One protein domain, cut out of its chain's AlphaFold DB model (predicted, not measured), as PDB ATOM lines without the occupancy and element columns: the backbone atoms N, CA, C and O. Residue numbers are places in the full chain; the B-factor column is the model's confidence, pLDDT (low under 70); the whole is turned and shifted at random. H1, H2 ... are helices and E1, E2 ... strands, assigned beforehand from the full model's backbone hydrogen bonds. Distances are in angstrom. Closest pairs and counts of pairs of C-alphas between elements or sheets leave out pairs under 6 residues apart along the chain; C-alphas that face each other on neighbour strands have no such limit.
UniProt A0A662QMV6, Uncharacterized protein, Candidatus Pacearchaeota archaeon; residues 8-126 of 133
ATOM      1  N   ILE A   8      99.303 102.920 107.054       90.56
ATOM      2  CA  ILE A   8      98.178 103.431 107.826       90.56
ATOM      3  C   ILE A   8      98.310 104.947 107.896       90.56
ATOM      4  O   ILE A   8      99.369 105.469 108.249       90.56
ATOM      5  N   ASP A   9      97.236 105.644 107.533       93.12
ATOM      6  CA  ASP A   9      97.084 107.069 107.800       93.12
ATOM      7  C   ASP A   9      96.517 107.241 109.208       93.12
ATOM      8  O   ASP A   9      95.427 106.758 109.509       93.12
ATOM      9  N   VAL A  10      97.261 107.919 110.075       93.19
ATOM     10  CA  VAL A  10      96.920 108.077 111.492       93.19
ATOM     11  C   VAL A  10      97.290 109.476 111.973       93.19
ATOM     12  O   VAL A  10      98.118 110.163 111.374       93.19
ATOM     13  N   ILE A  11      96.647 109.929 113.043       94.25
ATOM     14  CA  ILE A  11      97.022 111.145 113.762       94.25
ATOM     15  C   ILE A  11      97.659 110.695 115.071       94.25
ATOM     16  O   ILE A  11      97.010 110.011 115.855       94.25
ATOM     17  N   LEU A  12      98.923 111.052 115.290       93.56
ATOM     18  CA  LEU A  12      99.648 110.684 116.507       93.56
ATOM     19  C   LEU A  12     100.540 111.832 117.004       93.56
ATOM     20  O   LEU A  12     100.868 112.731 116.216       93.56
ATOM     21  N   PRO A  13     100.924 111.839 118.292       94.25
ATOM     22  CA  PRO A  13     101.859 112.825 118.823       94.25
ATOM     23  C   PRO A  13     103.242 112.616 118.205       94.25
ATOM     24  O   PRO A  13     103.804 111.531 118.330       94.25
ATOM     25  N   LEU A  14     103.795 113.636 117.544       95.25
ATOM     26  CA  LEU A  14     105.057 113.537 116.807       95.25
ATOM     27  C   LEU A  14     105.885 114.820 116.929       95.25
ATOM     28  O   LEU A  14     105.485 115.887 116.457       95.25
ATOM     29  N   LYS A  15     107.115 114.686 117.425       95.56
ATOM     30  CA  LYS A  15     108.165 115.700 117.294       95.56
ATOM     31  C   LYS A  15     109.336 115.114 116.528       95.56
ATOM     32  O   LYS A  15     109.739 113.978 116.753       95.56
ATOM     33  N   VAL A  16     109.875 115.904 115.615       95.75
ATOM     34  CA  VAL A  16     111.004 115.511 114.779       95.75
ATOM     35  C   VAL A  16     112.054 116.598 114.881       95.75
ATOM     36  O   VAL A  16     111.710 117.778 114.898       95.75
ATOM     37  N   ARG A  17     113.321 116.202 114.978       94.94
ATOM     38  CA  ARG A  17     114.454 117.122 114.875       94.94
ATOM     39  C   ARG A  17     115.546 116.519 114.010       94.94
ATOM     40  O   ARG A  17     115.758 115.306 114.031       94.94
ATOM     41  N   LYS A  18     116.259 117.371 113.281       95.19
ATOM     42  CA  LYS A  18     117.494 116.985 112.603       95.19
ATOM     43  C   LYS A  18     118.592 116.740 113.639       95.19
ATOM     44  O   LYS A  18     118.673 117.466 114.629       95.19
ATOM     45  N   ILE A  19     119.403 115.714 113.411       95.12
ATOM     46  CA  ILE A  19     120.572 115.395 114.232       95.12
ATOM     47  C   ILE A  19     121.807 115.220 113.358       95.12
ATOM     48  O   ILE A  19     121.715 114.808 112.197       95.12
ATOM     49  N   GLU A  20     122.974 115.494 113.929       92.50
ATOM     50  CA  GLU A  20     124.239 115.285 113.234       92.50
ATOM     51  C   GLU A  20     124.625 113.793 113.199       92.50
ATOM     52  O   GLU A  20     124.381 113.060 114.163       92.50
ATOM     53  N   PRO A  21     125.326 113.310 112.152       87.44
ATOM     54  CA  PRO A  21     125.790 111.920 112.087       87.44
ATOM     55  C   PRO A  21     126.661 111.492 113.278       87.44
ATOM     56  O   PRO A  21     126.710 110.313 113.628       87.44
ATOM     57  N   LYS A  22     127.356 112.443 113.919       88.44
ATOM     58  CA  LYS A  22     128.142 112.194 115.137       88.44
ATOM     59  C   LYS A  22     127.256 111.886 116.346       88.44
ATOM     60  O   LYS A  22     127.628 111.025 117.136       88.44
ATOM     61  N   GLU A  23     126.097 112.540 116.471       88.38
ATOM     62  CA  GLU A  23     125.126 112.251 117.535       88.38
ATOM     63  C   GLU A  23     124.544 110.845 117.371       88.38
ATOM     64  O   GLU A  23     124.404 110.130 118.361       88.38
ATOM     65  N   LEU A  24     124.268 110.421 116.129       87.69
ATOM     66  CA  LEU A  24     123.663 109.116 115.846       87.69
ATOM     67  C   LEU A  24     124.493 107.941 116.394       87.69
ATOM     68  O   LEU A  24     123.918 106.945 116.821       87.69
ATOM     69  N   LYS A  25     125.829 108.055 116.441       87.00
ATOM     70  CA  LYS A  25     126.713 106.985 116.947       87.00
ATOM     71  C   LYS A  25     126.397 106.557 118.383       87.00
ATOM     72  O   LYS A  25     126.623 105.404 118.725       87.00
ATOM     73  N   ASN A  26     125.867 107.471 119.194       87.00
ATOM     74  CA  ASN A  26     125.546 107.235 120.602       87.00
ATOM     75  C   ASN A  26     124.032 107.135 120.845       87.00
ATOM     76  O   ASN A  26     123.565 107.305 121.971       87.00
ATOM     77  N   LYS A  27     123.247 106.921 119.786       88.50
ATOM     78  CA  LYS A  27     121.788 106.940 119.827       88.50
ATOM     79  C   LYS A  27     121.247 105.607 119.332       88.50
ATOM     80  O   LYS A  27     121.575 105.154 118.242       88.50
ATOM     81  N   ILE A  28     120.395 104.999 120.146       90.00
ATOM     82  CA  ILE A  28     119.684 103.767 119.809       90.00
ATOM     83  C   ILE A  28     118.187 104.027 119.846       90.00
ATOM     84  O   ILE A  28     117.700 104.765 120.711       90.00
ATOM     85  N   SER A  29     117.462 103.429 118.900       91.88
ATOM     86  CA  SER A  29     116.004 103.401 118.961       91.88
ATOM     87  C   SER A  29     115.590 102.734 120.266       91.88
ATOM     88  O   SER A  29     116.093 101.662 120.600       91.88
ATOM     89  N   ARG A  30     114.713 103.388 121.024       89.69
ATOM     90  CA  ARG A  30     114.321 102.920 122.354       89.69
ATOM     91  C   ARG A  30     112.852 103.175 122.618       89.69
ATOM     92  O   ARG A  30     112.281 104.157 122.142       89.69
ATOM     93  N   ILE A  31     112.288 102.292 123.423       86.56
ATOM     94  CA  ILE A  31     110.959 102.438 123.986       86.56
ATOM     95  C   ILE A  31     111.081 103.201 125.308       86.56
ATOM     96  O   ILE A  31     112.037 103.010 126.059       86.56
ATOM     97  N   VAL A  32     110.141 104.105 125.554       83.31
ATOM     98  CA  VAL A  32     110.023 104.883 126.783       83.31
ATOM     99  C   VAL A  32     108.686 104.568 127.427       83.31
ATOM    100  O   VAL A  32     107.628 104.750 126.820       83.31
ATOM    101  N   GLY A  33     108.767 104.127 128.676       70.25
ATOM    102  CA  GLY A  33     107.678 103.462 129.371       70.25
ATOM    103  C   GLY A  33     107.901 101.954 129.420       70.25
ATOM    104  O   GLY A  33     108.781 101.401 128.759       70.25
ATOM    105  N   ASP A  34     107.108 101.316 130.253       66.50
ATOM    106  CA  ASP A  34     107.040  99.890 130.463       66.50
ATOM    107  C   ASP A  34     106.299  99.218 129.307       66.50
ATOM    108  O   ASP A  34     105.255  99.663 128.816       66.50
ATOM    109  N   VAL A  35     106.871  98.106 128.885       63.31
ATOM    110  CA  VAL A  35     106.307  97.217 127.888       63.31
ATOM    111  C   VAL A  35     106.023  95.920 128.625       63.31
ATOM    112  O   VAL A  35     106.661  94.903 128.374       63.31
ATOM    113  N   SER A  36     105.078  95.983 129.567       55.94
ATOM    114  CA  SER A  36     104.693  94.890 130.473       55.94
ATOM    115  C   SER A  36     104.393  93.561 129.764       55.94
ATOM    116  O   SER A  36     104.508  92.490 130.354       55.94
ATOM    117  N   ILE A  37     104.098  93.606 128.460       54.25
ATOM    118  CA  ILE A  37     103.992  92.438 127.573       54.25
ATOM    119  C   ILE A  37     105.275  91.581 127.574       54.25
ATOM    120  O   ILE A  37     105.184  90.364 127.446       54.25
ATOM    121  N   PHE A  38     106.461  92.179 127.724       52.50
ATOM    122  CA  PHE A  38     107.747  91.471 127.677       52.50
ATOM    123  C   PHE A  38     108.309  91.095 129.056       52.50
ATOM    124  O   PHE A  38     109.279  90.342 129.122       52.50
ATOM    125  N   SER A  39     107.723  91.597 130.145       51.50
ATOM    126  CA  SER A  39     108.215  91.415 131.519       51.50
ATOM    127  C   SER A  39     107.243  90.660 132.429       51.50
ATOM    128  O   SER A  39     107.504  90.556 133.626       51.50
ATOM    129  N   TYR A  40     106.155  90.092 131.888       56.41
ATOM    130  CA  TYR A  40     105.234  89.263 132.666       56.41
ATOM    131  C   TYR A  40     105.962  88.030 133.215       56.41
ATOM    132  O   TYR A  40     106.107  87.007 132.545       56.41
ATOM    133  N   ILE A  41     106.414  88.127 134.463       60.94
ATOM    134  CA  ILE A  41     106.749  86.972 135.279       60.94
ATOM    135  C   ILE A  41     105.398  86.430 135.743       60.94
ATOM    136  O   ILE A  41     104.738  87.100 136.544       60.94
ATOM    137  N   PRO A  42     104.939  85.263 135.255       58.09
ATOM    138  CA  PRO A  42     103.751  84.655 135.818       58.09
ATOM    139  C   PRO A  42     104.016  84.441 137.304       58.09
ATOM    140  O   PRO A  42     104.900  83.671 137.686       58.09
ATOM    141  N   LEU A  43     103.270  85.153 138.153       59.75
ATOM    142  CA  LEU A  43     103.156  84.774 139.552       59.75
ATOM    143  C   LEU A  43     102.711  83.314 139.528       59.75
ATOM    144  O   LEU A  43     101.655  83.021 138.966       59.75
ATOM    145  N   LYS A  44     103.535  82.401 140.063       62.59
ATOM    146  CA  LYS A  44     103.066  81.043 140.357       62.59
ATOM    147  C   LYS A  44     101.758  81.207 141.112       62.59
ATOM    148  O   LYS A  44     101.736  81.995 142.058       62.59
ATOM    149  N   ASP A  45     100.714  80.514 140.667       61.47
ATOM    150  CA  ASP A  45      99.422  80.562 141.336       61.47
ATOM    151  C   ASP A  45      99.662  80.235 142.810       61.47
ATOM    152  O   ASP A  45     100.121  79.145 143.170       61.47
ATOM    153  N   LEU A  46      99.503  81.260 143.649       64.75
ATOM    154  CA  LEU A  46      99.590  81.082 145.084       64.75
ATOM    155  C   LEU A  46      98.322  80.327 145.497       64.75
ATOM    156  O   LEU A  46      97.304  80.423 144.813       64.75
ATOM    157  N   PRO A  47      98.344  79.602 146.625       68.50
ATOM    158  CA  PRO A  47      97.168  78.867 147.091       68.50
ATOM    159  C   PRO A  47      95.929  79.755 147.300       68.50
ATOM    160  O   PRO A  47      94.810  79.257 147.306       68.50
ATOM    161  N   ASP A  48      96.138  81.059 147.495       82.62
ATOM    162  CA  ASP A  48      95.097  82.060 147.695       82.62
ATOM    163  C   ASP A  48      94.877  82.881 146.411       82.62
ATOM    164  O   ASP A  48      95.615  83.825 146.107       82.62
ATOM    165  N   GLU A  49      93.829  82.523 145.665       81.06
ATOM    166  CA  GLU A  49      93.425  83.199 144.426       81.06
ATOM    167  C   GLU A  49      93.058  84.675 144.639       81.06
ATOM    168  O   GLU A  49      93.301  85.515 143.760       81.06
ATOM    169  N   ALA A  50      92.487  85.016 145.799       85.19
ATOM    170  CA  ALA A  50      92.119  86.388 146.112       85.19
ATOM    171  C   ALA A  50      93.387  87.229 146.286       85.19
ATOM    172  O   ALA A  50      93.527  88.268 145.636       85.19
ATOM    173  N   LEU A  51      94.350  86.752 147.080       84.12
ATOM    174  CA  LEU A  51      95.649  87.406 147.247       84.12
ATOM    175  C   LEU A  51      96.388  87.552 145.909       84.12
ATOM    176  O   LEU A  51      96.890  88.636 145.602       84.12
ATOM    177  N   THR A  52      96.416  86.503 145.079       82.19
ATOM    178  CA  THR A  52      97.005  86.576 143.732       82.19
ATOM    179  C   THR A  52      96.341  87.660 142.883       82.19
ATOM    180  O   THR A  52      97.037  88.416 142.200       82.19
ATOM    181  N   SER A  53      95.014  87.778 142.937       81.94
ATOM    182  CA  SER A  53      94.266  88.792 142.187       81.94
ATOM    183  C   SER A  53      94.588  90.214 142.656       81.94
ATOM    184  O   SER A  53      94.845  91.095 141.832       81.94
ATOM    185  N   TRP A  54      94.654  90.437 143.971       87.50
ATOM    186  CA  TRP A  54      95.039  91.731 144.542       87.50
ATOM    187  C   TRP A  54      96.468  92.130 144.162       87.50
ATOM    188  O   TRP A  54      96.689  93.267 143.746       87.50
ATOM    189  N   LEU A  55      97.427  91.202 144.228       84.56
ATOM    190  CA  LEU A  55      98.817  91.463 143.836       84.56
ATOM    191  C   LEU A  55      98.940  91.815 142.347       84.56
ATOM    192  O   LEU A  55      99.633  92.771 141.998       84.56
ATOM    193  N   LYS A  56      98.220  91.102 141.470       81.62
ATOM    194  CA  LYS A  56      98.156  91.422 140.033       81.62
ATOM    195  C   LYS A  56      97.610  92.835 139.793       81.62
ATOM    196  O   LYS A  56      98.175  93.579 138.993       81.62
ATOM    197  N   LEU A  57      96.550  93.230 140.505       84.19
ATOM    198  CA  LEU A  57      95.971  94.573 140.395       84.19
ATOM    199  C   LEU A  57      96.912  95.673 140.900       84.19
ATOM    200  O   LEU A  57      96.964  96.746 140.298       84.19
ATOM    201  N   ILE A  58      97.643  95.426 141.990       87.56
ATOM    202  CA  ILE A  58      98.629  96.377 142.519       87.56
ATOM    203  C   ILE A  58      99.755  96.581 141.506       87.56
ATOM    204  O   ILE A  58     100.036  97.731 141.168       87.56
ATOM    205  N   ASN A  59     100.331  95.503 140.962       82.75
ATOM    206  CA  ASN A  59     101.366  95.600 139.928       82.75
ATOM    207  C   ASN A  59     100.871  96.413 138.725       82.75
ATOM    208  O   ASN A  59     101.495  97.404 138.369       82.75
ATOM    209  N   ALA A  60      99.679  96.107 138.201       78.62
ATOM    210  CA  ALA A  60      99.116  96.842 137.067       78.62
ATOM    211  C   ALA A  60      98.940  98.352 137.338       78.62
ATOM    212  O   ALA A  60      99.148  99.181 136.449       78.62
ATOM    213  N   LYS A  61      98.560  98.739 138.564       85.50
ATOM    214  CA  LYS A  61      98.449 100.156 138.955       85.50
ATOM    215  C   LYS A  61      99.818 100.823 139.088       85.50
ATOM    216  O   LYS A  61      99.955 101.978 138.689       85.50
ATOM    217  N   LEU A  62     100.808 100.124 139.641       84.12
ATOM    218  CA  LEU A  62     102.178 100.626 139.755       84.12
ATOM    219  C   LEU A  62     102.799 100.833 138.372       84.12
ATOM    220  O   LEU A  62     103.312 101.919 138.108       84.12
ATOM    221  N   ASP A  63     102.658  99.861 137.473       78.31
ATOM    222  CA  ASP A  63     103.140  99.946 136.092       78.31
ATOM    223  C   ASP A  63     102.510 101.141 135.362       78.31
ATOM    224  O   ASP A  63     103.202 101.932 134.714       78.31
ATOM    225  N   TYR A  64     101.200 101.356 135.538       77.88
ATOM    226  CA  TYR A  64     100.510 102.519 134.979       77.88
ATOM    227  C   TYR A  64     101.086 103.851 135.484       77.88
ATOM    228  O   TYR A  64     101.332 104.758 134.684       77.88
ATOM    229  N   LEU A  65     101.314 103.982 136.796       83.00
ATOM    230  CA  LEU A  65     101.887 105.198 137.380       83.00
ATOM    231  C   LEU A  65     103.320 105.429 136.891       83.00
ATOM    232  O   LEU A  65     103.644 106.540 136.472       83.00
ATOM    233  N   ILE A  66     104.157 104.387 136.876       81.38
ATOM    234  CA  ILE A  66     105.530 104.450 136.351       81.38
ATOM    235  C   ILE A  66     105.517 104.938 134.899       81.38
ATOM    236  O   ILE A  66     106.300 105.821 134.535       81.38
ATOM    237  N   ASN A  67     104.589 104.437 134.084       76.50
ATOM    238  CA  ASN A  67     104.422 104.861 132.696       76.50
ATOM    239  C   ASN A  67     104.012 106.316 132.567       76.50
ATOM    240  O   ASN A  67     104.585 107.050 131.758       76.50
ATOM    241  N   LEU A  68     103.040 106.747 133.367       76.50
ATOM    242  CA  LEU A  68     102.581 108.126 133.367       76.50
ATOM    243  C   LEU A  68     103.726 109.090 133.710       76.50
ATOM    244  O   LEU A  68     104.005 109.990 132.917       76.50
ATOM    245  N   PHE A  69     104.444 108.838 134.810       81.12
ATOM    246  CA  PHE A  69     105.561 109.679 135.254       81.12
ATOM    247  C   PHE A  69     106.749 109.658 134.289       81.12
ATOM    248  O   PHE A  69     107.358 110.694 134.027       81.12
ATOM    249  N   THR A  70     107.089 108.495 133.729       80.75
ATOM    250  CA  THR A  70     108.210 108.381 132.783       80.75
ATOM    251  C   THR A  70     107.932 109.180 131.510       80.75
ATOM    252  O   THR A  70     108.811 109.895 131.025       80.75
ATOM    253  N   ARG A  71     106.700 109.113 130.986       75.88
ATOM    254  CA  ARG A  71     106.285 109.894 129.810       75.88
ATOM    255  C   ARG A  71     106.276 111.389 130.084       75.88
ATOM    256  O   ARG A  71     106.724 112.146 129.227       75.88
ATOM    257  N   GLU A  72     105.786 111.798 131.250       81.19
ATOM    258  CA  GLU A  72     105.779 113.198 131.671       81.19
ATOM    259  C   GLU A  72     107.204 113.744 131.778       81.19
ATOM    260  O   GLU A  72     107.528 114.731 131.124       81.19
ATOM    261  N   LYS A  73     108.091 113.045 132.497       82.81
ATOM    262  CA  LYS A  73     109.499 113.440 132.657       82.81
ATOM    263  C   LYS A  73     110.235 113.542 131.325       82.81
ATOM    264  O   LYS A  73     111.083 114.410 131.139       82.81
ATOM    265  N   GLU A  74     109.941 112.636 130.402       82.19
ATOM    266  CA  GLU A  74     110.517 112.683 129.067       82.19
ATOM    267  C   GLU A  74     109.781 113.679 128.157       82.19
ATOM    268  O   GLU A  74     110.263 113.922 127.065       82.19
ATOM    269  N   GLY A  75     108.665 114.299 128.543       85.31
ATOM    270  CA  GLY A  75     107.957 115.295 127.728       85.31
ATOM    271  C   GLY A  75     107.176 114.701 126.550       85.31
ATOM    272  O   GLY A  75     107.032 115.336 125.506       85.31
ATOM    273  N   PHE A  76     106.705 113.454 126.666       86.94
ATOM    274  CA  PHE A  76     105.832 112.835 125.658       86.94
ATOM    275  C   PHE A  76     104.401 113.396 125.683       86.94
ATOM    276  O   PHE A  76     103.732 113.367 124.653       86.94
ATOM    277  N   ASN A  77     103.956 113.950 126.816       83.56
ATOM    278  CA  ASN A  77     102.616 114.537 126.965       83.56
ATOM    279  C   ASN A  77     102.455 115.873 126.214       83.56
ATOM    280  O   ASN A  77     101.338 116.286 125.928       83.56
ATOM    281  N   GLU A  78     103.561 116.538 125.873       87.56
ATOM    282  CA  GLU A  78     103.579 117.862 125.227       87.56
ATOM    283  C   GLU A  78     103.777 117.779 123.703       87.56
ATOM    284  O   GLU A  78     103.992 118.788 123.025       87.56
ATOM    285  N   LEU A  79     103.770 116.570 123.137       91.94
ATOM    286  CA  LEU A  79     104.023 116.376 121.716       91.94
ATOM    287  C   LEU A  79     102.830 116.859 120.875       91.94
ATOM    288  O   LEU A  79     101.694 116.458 121.133       91.94
ATOM    289  N   PRO A  80     103.064 117.654 119.815       93.50
ATOM    290  CA  PRO A  80     101.988 118.078 118.935       93.50
ATOM    291  C   PRO A  80     101.467 116.889 118.124       93.50
ATOM    292  O   PRO A  80     102.241 116.064 117.627       93.50
ATOM    293  N   TYR A  81     100.152 116.827 117.935       93.62
ATOM    294  CA  TYR A  81      99.534 115.830 117.067       93.62
ATOM    295  C   TYR A  81      99.780 116.171 115.598       93.62
ATOM    296  O   TYR A  81      99.508 117.284 115.143       93.62
ATOM    297  N   LYS A  82     100.269 115.194 114.831       94.75
ATOM    298  CA  LYS A  82     100.488 115.324 113.388       94.75
ATOM    299  C   LYS A  82      99.815 114.184 112.640       94.75
ATOM    300  O   LYS A  82      99.830 113.035 113.079       94.75
ATOM    301  N   LYS A  83      99.252 114.501 111.471       94.94
ATOM    302  CA  LYS A  83      98.786 113.492 110.516       94.94
ATOM    303  C   LYS A  83      99.999 112.853 109.850       94.94
ATOM    304  O   LYS A  83     100.774 113.545 109.191       94.94
ATOM    305  N   VAL A  84     100.141 111.546 109.996       94.94
ATOM    306  CA  VAL A  84     101.254 110.774 109.451       94.94
ATOM    307  C   VAL A  84     100.732 109.604 108.630       94.94
ATOM    308  O   VAL A  84      99.669 109.057 108.906       94.94
ATOM    309  N   ASN A  85     101.510 109.207 107.631       94.25
ATOM    310  CA  ASN A  85     101.379 107.912 106.982       94.25
ATOM    311  C   ASN A  85     102.559 107.054 107.435       94.25
ATOM    312  O   ASN A  85     103.708 107.446 107.218       94.25
ATOM    313  N   ILE A  86     102.297 105.922 108.080       93.25
ATOM    314  CA  ILE A  86     103.337 105.065 108.659       93.25
ATOM    315  C   ILE A  86     103.218 103.626 108.155       93.25
ATOM    316  O   ILE A  86     102.128 103.124 107.890       93.25
ATOM    317  N   SER A  87     104.371 102.978 108.009       91.00
ATOM    318  CA  SER A  87     104.542 101.542 107.769       91.00
ATOM    319  C   SER A  87     105.781 101.045 108.507       91.00
ATOM    320  O   SER A  87     106.583 101.850 108.978       91.00
ATOM    321  N   GLU A  88     106.004  99.733 108.497       85.44
ATOM    322  CA  GLU A  88     107.260  99.118 108.952       85.44
ATOM    323  C   GLU A  88     108.518  99.730 108.295       85.44
ATOM    324  O   GLU A  88     109.564  99.825 108.930       85.44
ATOM    325  N   LYS A  89     108.426 100.174 107.029       88.44
ATOM    326  CA  LYS A  89     109.583 100.657 106.251       88.44
ATOM    327  C   LYS A  89     109.855 102.152 106.428       88.44
ATOM    328  O   LYS A  89     110.873 102.640 105.946       88.44
ATOM    329  N   GLY A  90     108.945 102.910 107.037       92.19
ATOM    330  CA  GLY A  90     109.115 104.355 107.149       92.19
ATOM    331  C   GLY A  90     107.833 105.137 107.386       92.19
ATOM    332  O   GLY A  90     106.736 104.583 107.475       92.19
ATOM    333  N   MET A  91     108.004 106.455 107.455       94.19
ATOM    334  CA  MET A  91     106.974 107.416 107.827       94.19
ATOM    335  C   MET A  91     107.013 108.635 106.897       94.19
ATOM    336  O   MET A  91     108.085 109.127 106.550       94.19
ATOM    337  N   ARG A  92     105.837 109.140 106.519       94.81
ATOM    338  CA  ARG A  92     105.646 110.430 105.845       94.81
ATOM    339  C   ARG A  92     104.807 111.327 106.743       94.81
ATOM    340  O   ARG A  92     103.755 110.910 107.216       94.81
ATOM    341  N   PHE A  93     105.241 112.565 106.931       95.19
ATOM    342  CA  PHE A  93     104.545 113.551 107.751       95.19
ATOM    343  C   PHE A  93     104.756 114.960 107.175       95.19
ATOM    344  O   PHE A  93     105.763 115.202 106.505       95.19
ATOM    345  N   PRO A  94     103.817 115.895 107.397       93.69
ATOM    346  CA  PRO A  94     104.024 117.298 107.077       93.69
ATOM    347  C   PRO A  94     105.011 117.934 108.064       93.69
ATOM    348  O   PRO A  94     104.978 117.665 109.269       93.69
ATOM    349  N   SER A  95     105.868 118.810 107.548       92.62
ATOM    350  CA  SER A  95     106.822 119.595 108.330       92.62
ATOM    351  C   SER A  95     106.770 121.056 107.897       92.62
ATOM    352  O   SER A  95     106.564 121.334 106.716       92.62
ATOM    353  N   GLU A  96     106.939 121.963 108.855       89.62
ATOM    354  CA  GLU A  96     107.091 123.403 108.606       89.62
ATOM    355  C   GLU A  96     108.514 123.717 108.136       89.62
ATOM    356  O   GLU A  96     108.718 124.500 107.211       89.62
ATOM    357  N   GLU A  97     109.498 123.030 108.716       89.50
ATOM    358  CA  GLU A  97     110.897 123.117 108.312       89.50
ATOM    359  C   GLU A  97     111.208 122.118 107.186       89.50
ATOM    360  O   GLU A  97     110.714 120.978 107.212       89.50
ATOM    361  N   PRO A  98     112.041 122.497 106.200       91.00
ATOM    362  CA  PRO A  98     112.494 121.575 105.174       91.00
ATOM    363  C   PRO A  98     113.525 120.590 105.740       91.00
ATOM    364  O   PRO A  98     114.513 120.988 106.354       91.00
ATOM    365  N   TYR A  99     113.332 119.303 105.448       93.94
ATOM    366  CA  TYR A  99     114.347 118.269 105.647       93.94
ATOM    367  C   TYR A  99     114.786 117.728 104.290       93.94
ATOM    368  O   TYR A  99     113.947 117.346 103.469       93.94
ATOM    369  N   TYR A 100     116.092 117.706 104.048       94.25
ATOM    370  CA  TYR A 100     116.645 117.342 102.747       94.25
ATOM    371  C   TYR A 100     117.012 115.868 102.691       94.25
ATOM    372  O   TYR A 100     117.313 115.244 103.706       94.25
ATOM    373  N   ILE A 101     117.000 115.302 101.482       96.06
ATOM    374  CA  ILE A 101     117.428 113.920 101.255       96.06
ATOM    375  C   ILE A 101     118.840 113.749 101.813       96.06
ATOM    376  O   ILE A 101     119.743 114.505 101.469       96.06
ATOM    377  N   GLY A 102     119.027 112.741 102.659       94.88
ATOM    378  CA  GLY A 102     120.294 112.538 103.354       94.88
ATOM    379  C   GLY A 102     120.259 112.886 104.835       94.88
ATOM    380  O   GLY A 102     120.982 112.244 105.595       94.88
ATOM    381  N   ASP A 103     119.400 113.825 105.236       95.62
ATOM    382  CA  ASP A 103     119.299 114.270 106.623       95.62
ATOM    383  C   ASP A 103     118.891 113.118 107.542       95.62
ATOM    384  O   ASP A 103     118.063 112.272 107.190       95.62
ATOM    385  N   ILE A 104     119.483 113.101 108.735       95.88
ATOM    386  CA  ILE A 104     119.169 112.141 109.789       95.88
ATOM    387  C   ILE A 104     118.241 112.835 110.774       95.88
ATOM    388  O   ILE A 104     118.545 113.917 111.279       95.88
ATOM    389  N   LEU A 105     117.105 112.205 111.040       96.12
ATOM    390  CA  LEU A 105     116.073 112.722 111.919       96.12
ATOM    391  C   LEU A 105     115.945 111.827 113.150       96.12
ATOM    392  O   LEU A 105     115.829 110.607 113.024       96.12
ATOM    393  N   GLU A 106     115.932 112.445 114.328       96.25
ATOM    394  CA  GLU A 106     115.417 111.838 115.555       96.25
ATOM    395  C   GLU A 106     113.910 112.104 115.594       96.25
ATOM    396  O   GLU A 106     113.451 113.247 115.506       96.25
ATOM    397  N   ILE A 107     113.143 111.028 115.690       95.69
ATOM    398  CA  ILE A 107     111.689 111.029 115.698       95.69
ATOM    399  C   ILE A 107     111.245 110.588 117.084       95.69
ATOM    400  O   ILE A 107     111.586 109.502 117.549       95.69
ATOM    401  N   LYS A 108     110.449 111.432 117.726       95.50
ATOM    402  CA  LYS A 108     109.853 111.175 119.026       95.50
ATOM    403  C   LYS A 108     108.343 111.097 118.874       95.50
ATOM    404  O   LYS A 108     107.727 112.064 118.428       95.50
ATOM    405  N   THR A 109     107.759 109.955 119.218       94.12
ATOM    406  CA  THR A 109     106.331 109.690 118.998       94.12
ATOM    407  C   THR A 109     105.719 108.872 120.124       94.12
ATOM    408  O   THR A 109     106.441 108.202 120.856       94.12
ATOM    409  N   VAL A 110     104.393 108.895 120.240       90.62
ATOM    410  CA  VAL A 110     103.633 107.950 121.074       90.62
ATOM    411  C   VAL A 110     102.802 107.039 120.174       90.62
ATOM    412  O   VAL A 110     102.253 107.515 119.181       90.62
ATOM    413  N   LEU A 111     102.732 105.745 120.495       86.81
ATOM    414  CA  LEU A 111     101.805 104.796 119.871       86.81
ATOM    415  C   LEU A 111     100.846 104.218 120.913       86.81
ATOM    416  O   LEU A 111     101.281 103.690 121.936       86.81
ATOM    417  N   ASP A 112      99.556 104.257 120.594       77.56
ATOM    418  CA  ASP A 112      98.478 103.709 121.417       77.56
ATOM    419  C   ASP A 112      98.110 102.305 120.925       77.56
ATOM    420  O   ASP A 112      97.219 102.139 120.096       77.56
ATOM    421  N   ILE A 113      98.838 101.286 121.392       69.06
ATOM    422  CA  ILE A 113      98.566  99.880 121.032       69.06
ATOM    423  C   ILE A 113      97.672  99.219 122.094       69.06
ATOM    424  O   ILE A 113      96.628  98.665 121.769       69.06
ATOM    425  N   TYR A 114      98.072  99.317 123.367       67.12
ATOM    426  CA  TYR A 114      97.322  98.835 124.545       67.12
ATOM    427  C   TYR A 114      97.415  99.833 125.700       67.12
ATOM    428  O   TYR A 114      96.428 100.171 126.343       67.12
ATOM    429  N   GLN A 115      98.623 100.346 125.912       70.69
ATOM    430  CA  GLN A 115      98.911 101.546 126.682       70.69
ATOM    431  C   GLN A 115      99.719 102.498 125.791       70.69
ATOM    432  O   GLN A 115     100.407 102.010 124.889       70.69
ATOM    433  N   PRO A 116      99.652 103.823 126.002       76.94
ATOM    434  CA  PRO A 116     100.458 104.759 125.226       76.94
ATOM    435  C   PRO A 116     101.948 104.524 125.488       76.94
ATOM    436  O   PRO A 116     102.417 104.697 126.618       76.94
ATOM    437  N   VAL A 117     102.695 104.144 124.456       81.31
ATOM    438  CA  VAL A 117     104.132 103.857 124.537       81.31
ATOM    439  C   VAL A 117     104.916 104.950 123.822       81.31
ATOM    440  O   VAL A 117     104.662 105.237 122.652       81.31
ATOM    441  N   GLY A 118     105.882 105.554 124.517       88.56
ATOM    442  CA  GLY A 118     106.792 106.529 123.927       88.56
ATOM    443  C   GLY A 118     107.887 105.839 123.118       88.56
ATOM    444  O   GLY A 118     108.423 104.814 123.525       88.56
ATOM    445  N   LEU A 119     108.251 106.402 121.973       91.38
ATOM    446  CA  LEU A 119     109.293 105.876 121.100       91.38
ATOM    447  C   LEU A 119     110.277 106.978 120.725       91.38
ATOM    448  O   LEU A 119     109.873 108.070 120.320       91.38
ATOM    449  N   TYR A 120     111.564 106.645 120.795       93.94
ATOM    450  CA  TYR A 120     112.617 107.332 120.055       93.94
ATOM    451  C   TYR A 120     113.026 106.456 118.875       93.94
ATOM    452  O   TYR A 120     113.466 105.322 119.064       93.94
ATOM    453  N   LEU A 121     112.888 106.995 117.668       94.50
ATOM    454  CA  LEU A 121     113.247 106.359 116.406       94.50
ATOM    455  C   LEU A 121     114.224 107.258 115.648       94.50
ATOM    456  O   LEU A 121     114.226 108.476 115.825       94.50
ATOM    457  N   TYR A 122     115.026 106.667 114.768       95.12
ATOM    458  CA  TYR A 122     115.982 107.399 113.941       95.12
ATOM    459  C   TYR A 122     115.813 106.981 112.490       95.12
ATOM    460  O   TYR A 122     115.720 105.792 112.186       95.12
ATOM    461  N   GLY A 123     115.751 107.960 111.593       93.94
ATOM    462  CA  GLY A 123     115.486 107.716 110.183       93.94
ATOM    463  C   GLY A 123     116.244 108.676 109.282       93.94
ATOM    464  O   GLY A 123     116.536 109.806 109.661       93.94
ATOM    465  N   LYS A 124     116.546 108.216 108.068       95.94
ATOM    466  CA  LYS A 124     117.137 109.040 107.013       95.94
ATOM    467  C   LYS A 124     116.042 109.552 106.088       95.94
ATOM    468  O   LYS A 124     115.178 108.782 105.667       95.94
ATOM    469  N   VAL A 125     116.096 110.825 105.718       96.56
ATOM    470  CA  VAL A 125     115.190 111.387 104.714       96.56
ATOM    471  C   VAL A 125     115.522 110.800 103.347       96.56
ATOM    472  O   VAL A 125     116.633 110.955 102.838       96.56
ATOM    473  N   VAL A 126     114.535 110.137 102.748       95.69
ATOM    474  CA  VAL A 126     114.641 109.511 101.418       95.69
ATOM    475  C   VAL A 126     113.824 110.230 100.346       95.69
ATOM    476  O   VAL A 126     114.050 110.022  99.159       95.69
TER     477      VAL A 126
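Overview. This is residues 8 to 126 of the 133 residues of an uncharacterized protein of Candidatus Pacearchaeota archaeon (UniProt A0A662QMV6). A strongly twisted sheet of six strands makes a head, and the long helix H2 with the unnamed stretch 33 to 48 makes an arm that runs out from it, its tip, residues 46 to 51, sticking out free. E1 bends sharply, and the hairpin E3 and E4 folds over toward E6. The printed part has 119 residues, in the order E1 H1 E2 H2 E3 E4 E5 E6; the antiparallel sheet runs E2 E6 E5 E1 E3 E4, and the class is mixed, helices and strands. The whole is loose, with a radius of gyration of the C-alphas of 18.3 A and spans of 62 by 30 by 26 A.

Along the chain. E1, residues 8 to 19, begins at C-alpha 8 (98.178, 103.431, 107.826), is 26.2 A long and bends by 90 degrees at residue 11. E2 is residues 30 to 32, E3 81 to 87 and E4 90 to 92. E5, residues 104 to 112, is 25.2 A long; E6, residues 116 to 124, is 25.1 A long and ends at C-alpha 124 (117.137, 109.040, 107.013). H1 is residues 21 to 24. H2, residues 49 to 74, is 37.4 A long.

Arrangement. In the hairpin E5 and E6, N 109 and O 119 are 3.0 A apart. E1 pairs with E5 over residues 14 to 19, N 17 and O 106 at 3.0 A, and with E3 over residues 8 to 13, N 10 and O 84 at 2.9 A. The edge strands are E2, with N 32 and O 118 of E6 at 2.8 A, and E4, with N 92 and O 85 of E3 at 2.8 A. The closest C-alphas of E4 and E6, Gly 90 and Gly 123, are 7.8 A apart. H2 only grazes the sheet with residues 67 to 74; its closest C-alphas to E6 are Arg 71 and Gly 118, 6.8 A. H1 also only grazes it, Pro 21 and Ile 104 being its closest C-alphas to E5, 7.0 A. Every O i to N i+4 pair of H2 is within hydrogen-bond range; H1 is too short for one.

Size, cuts and confidence. The C-alphas farthest apart, Pro 47 and Tyr 100, are 61.9 A apart. The printed part has no cut; the links E2 to H2 and E4 to E5 are long. The mean pLDDT of the printed part is 84.9, with residues 34 to 47 and 113 to 114 under 70.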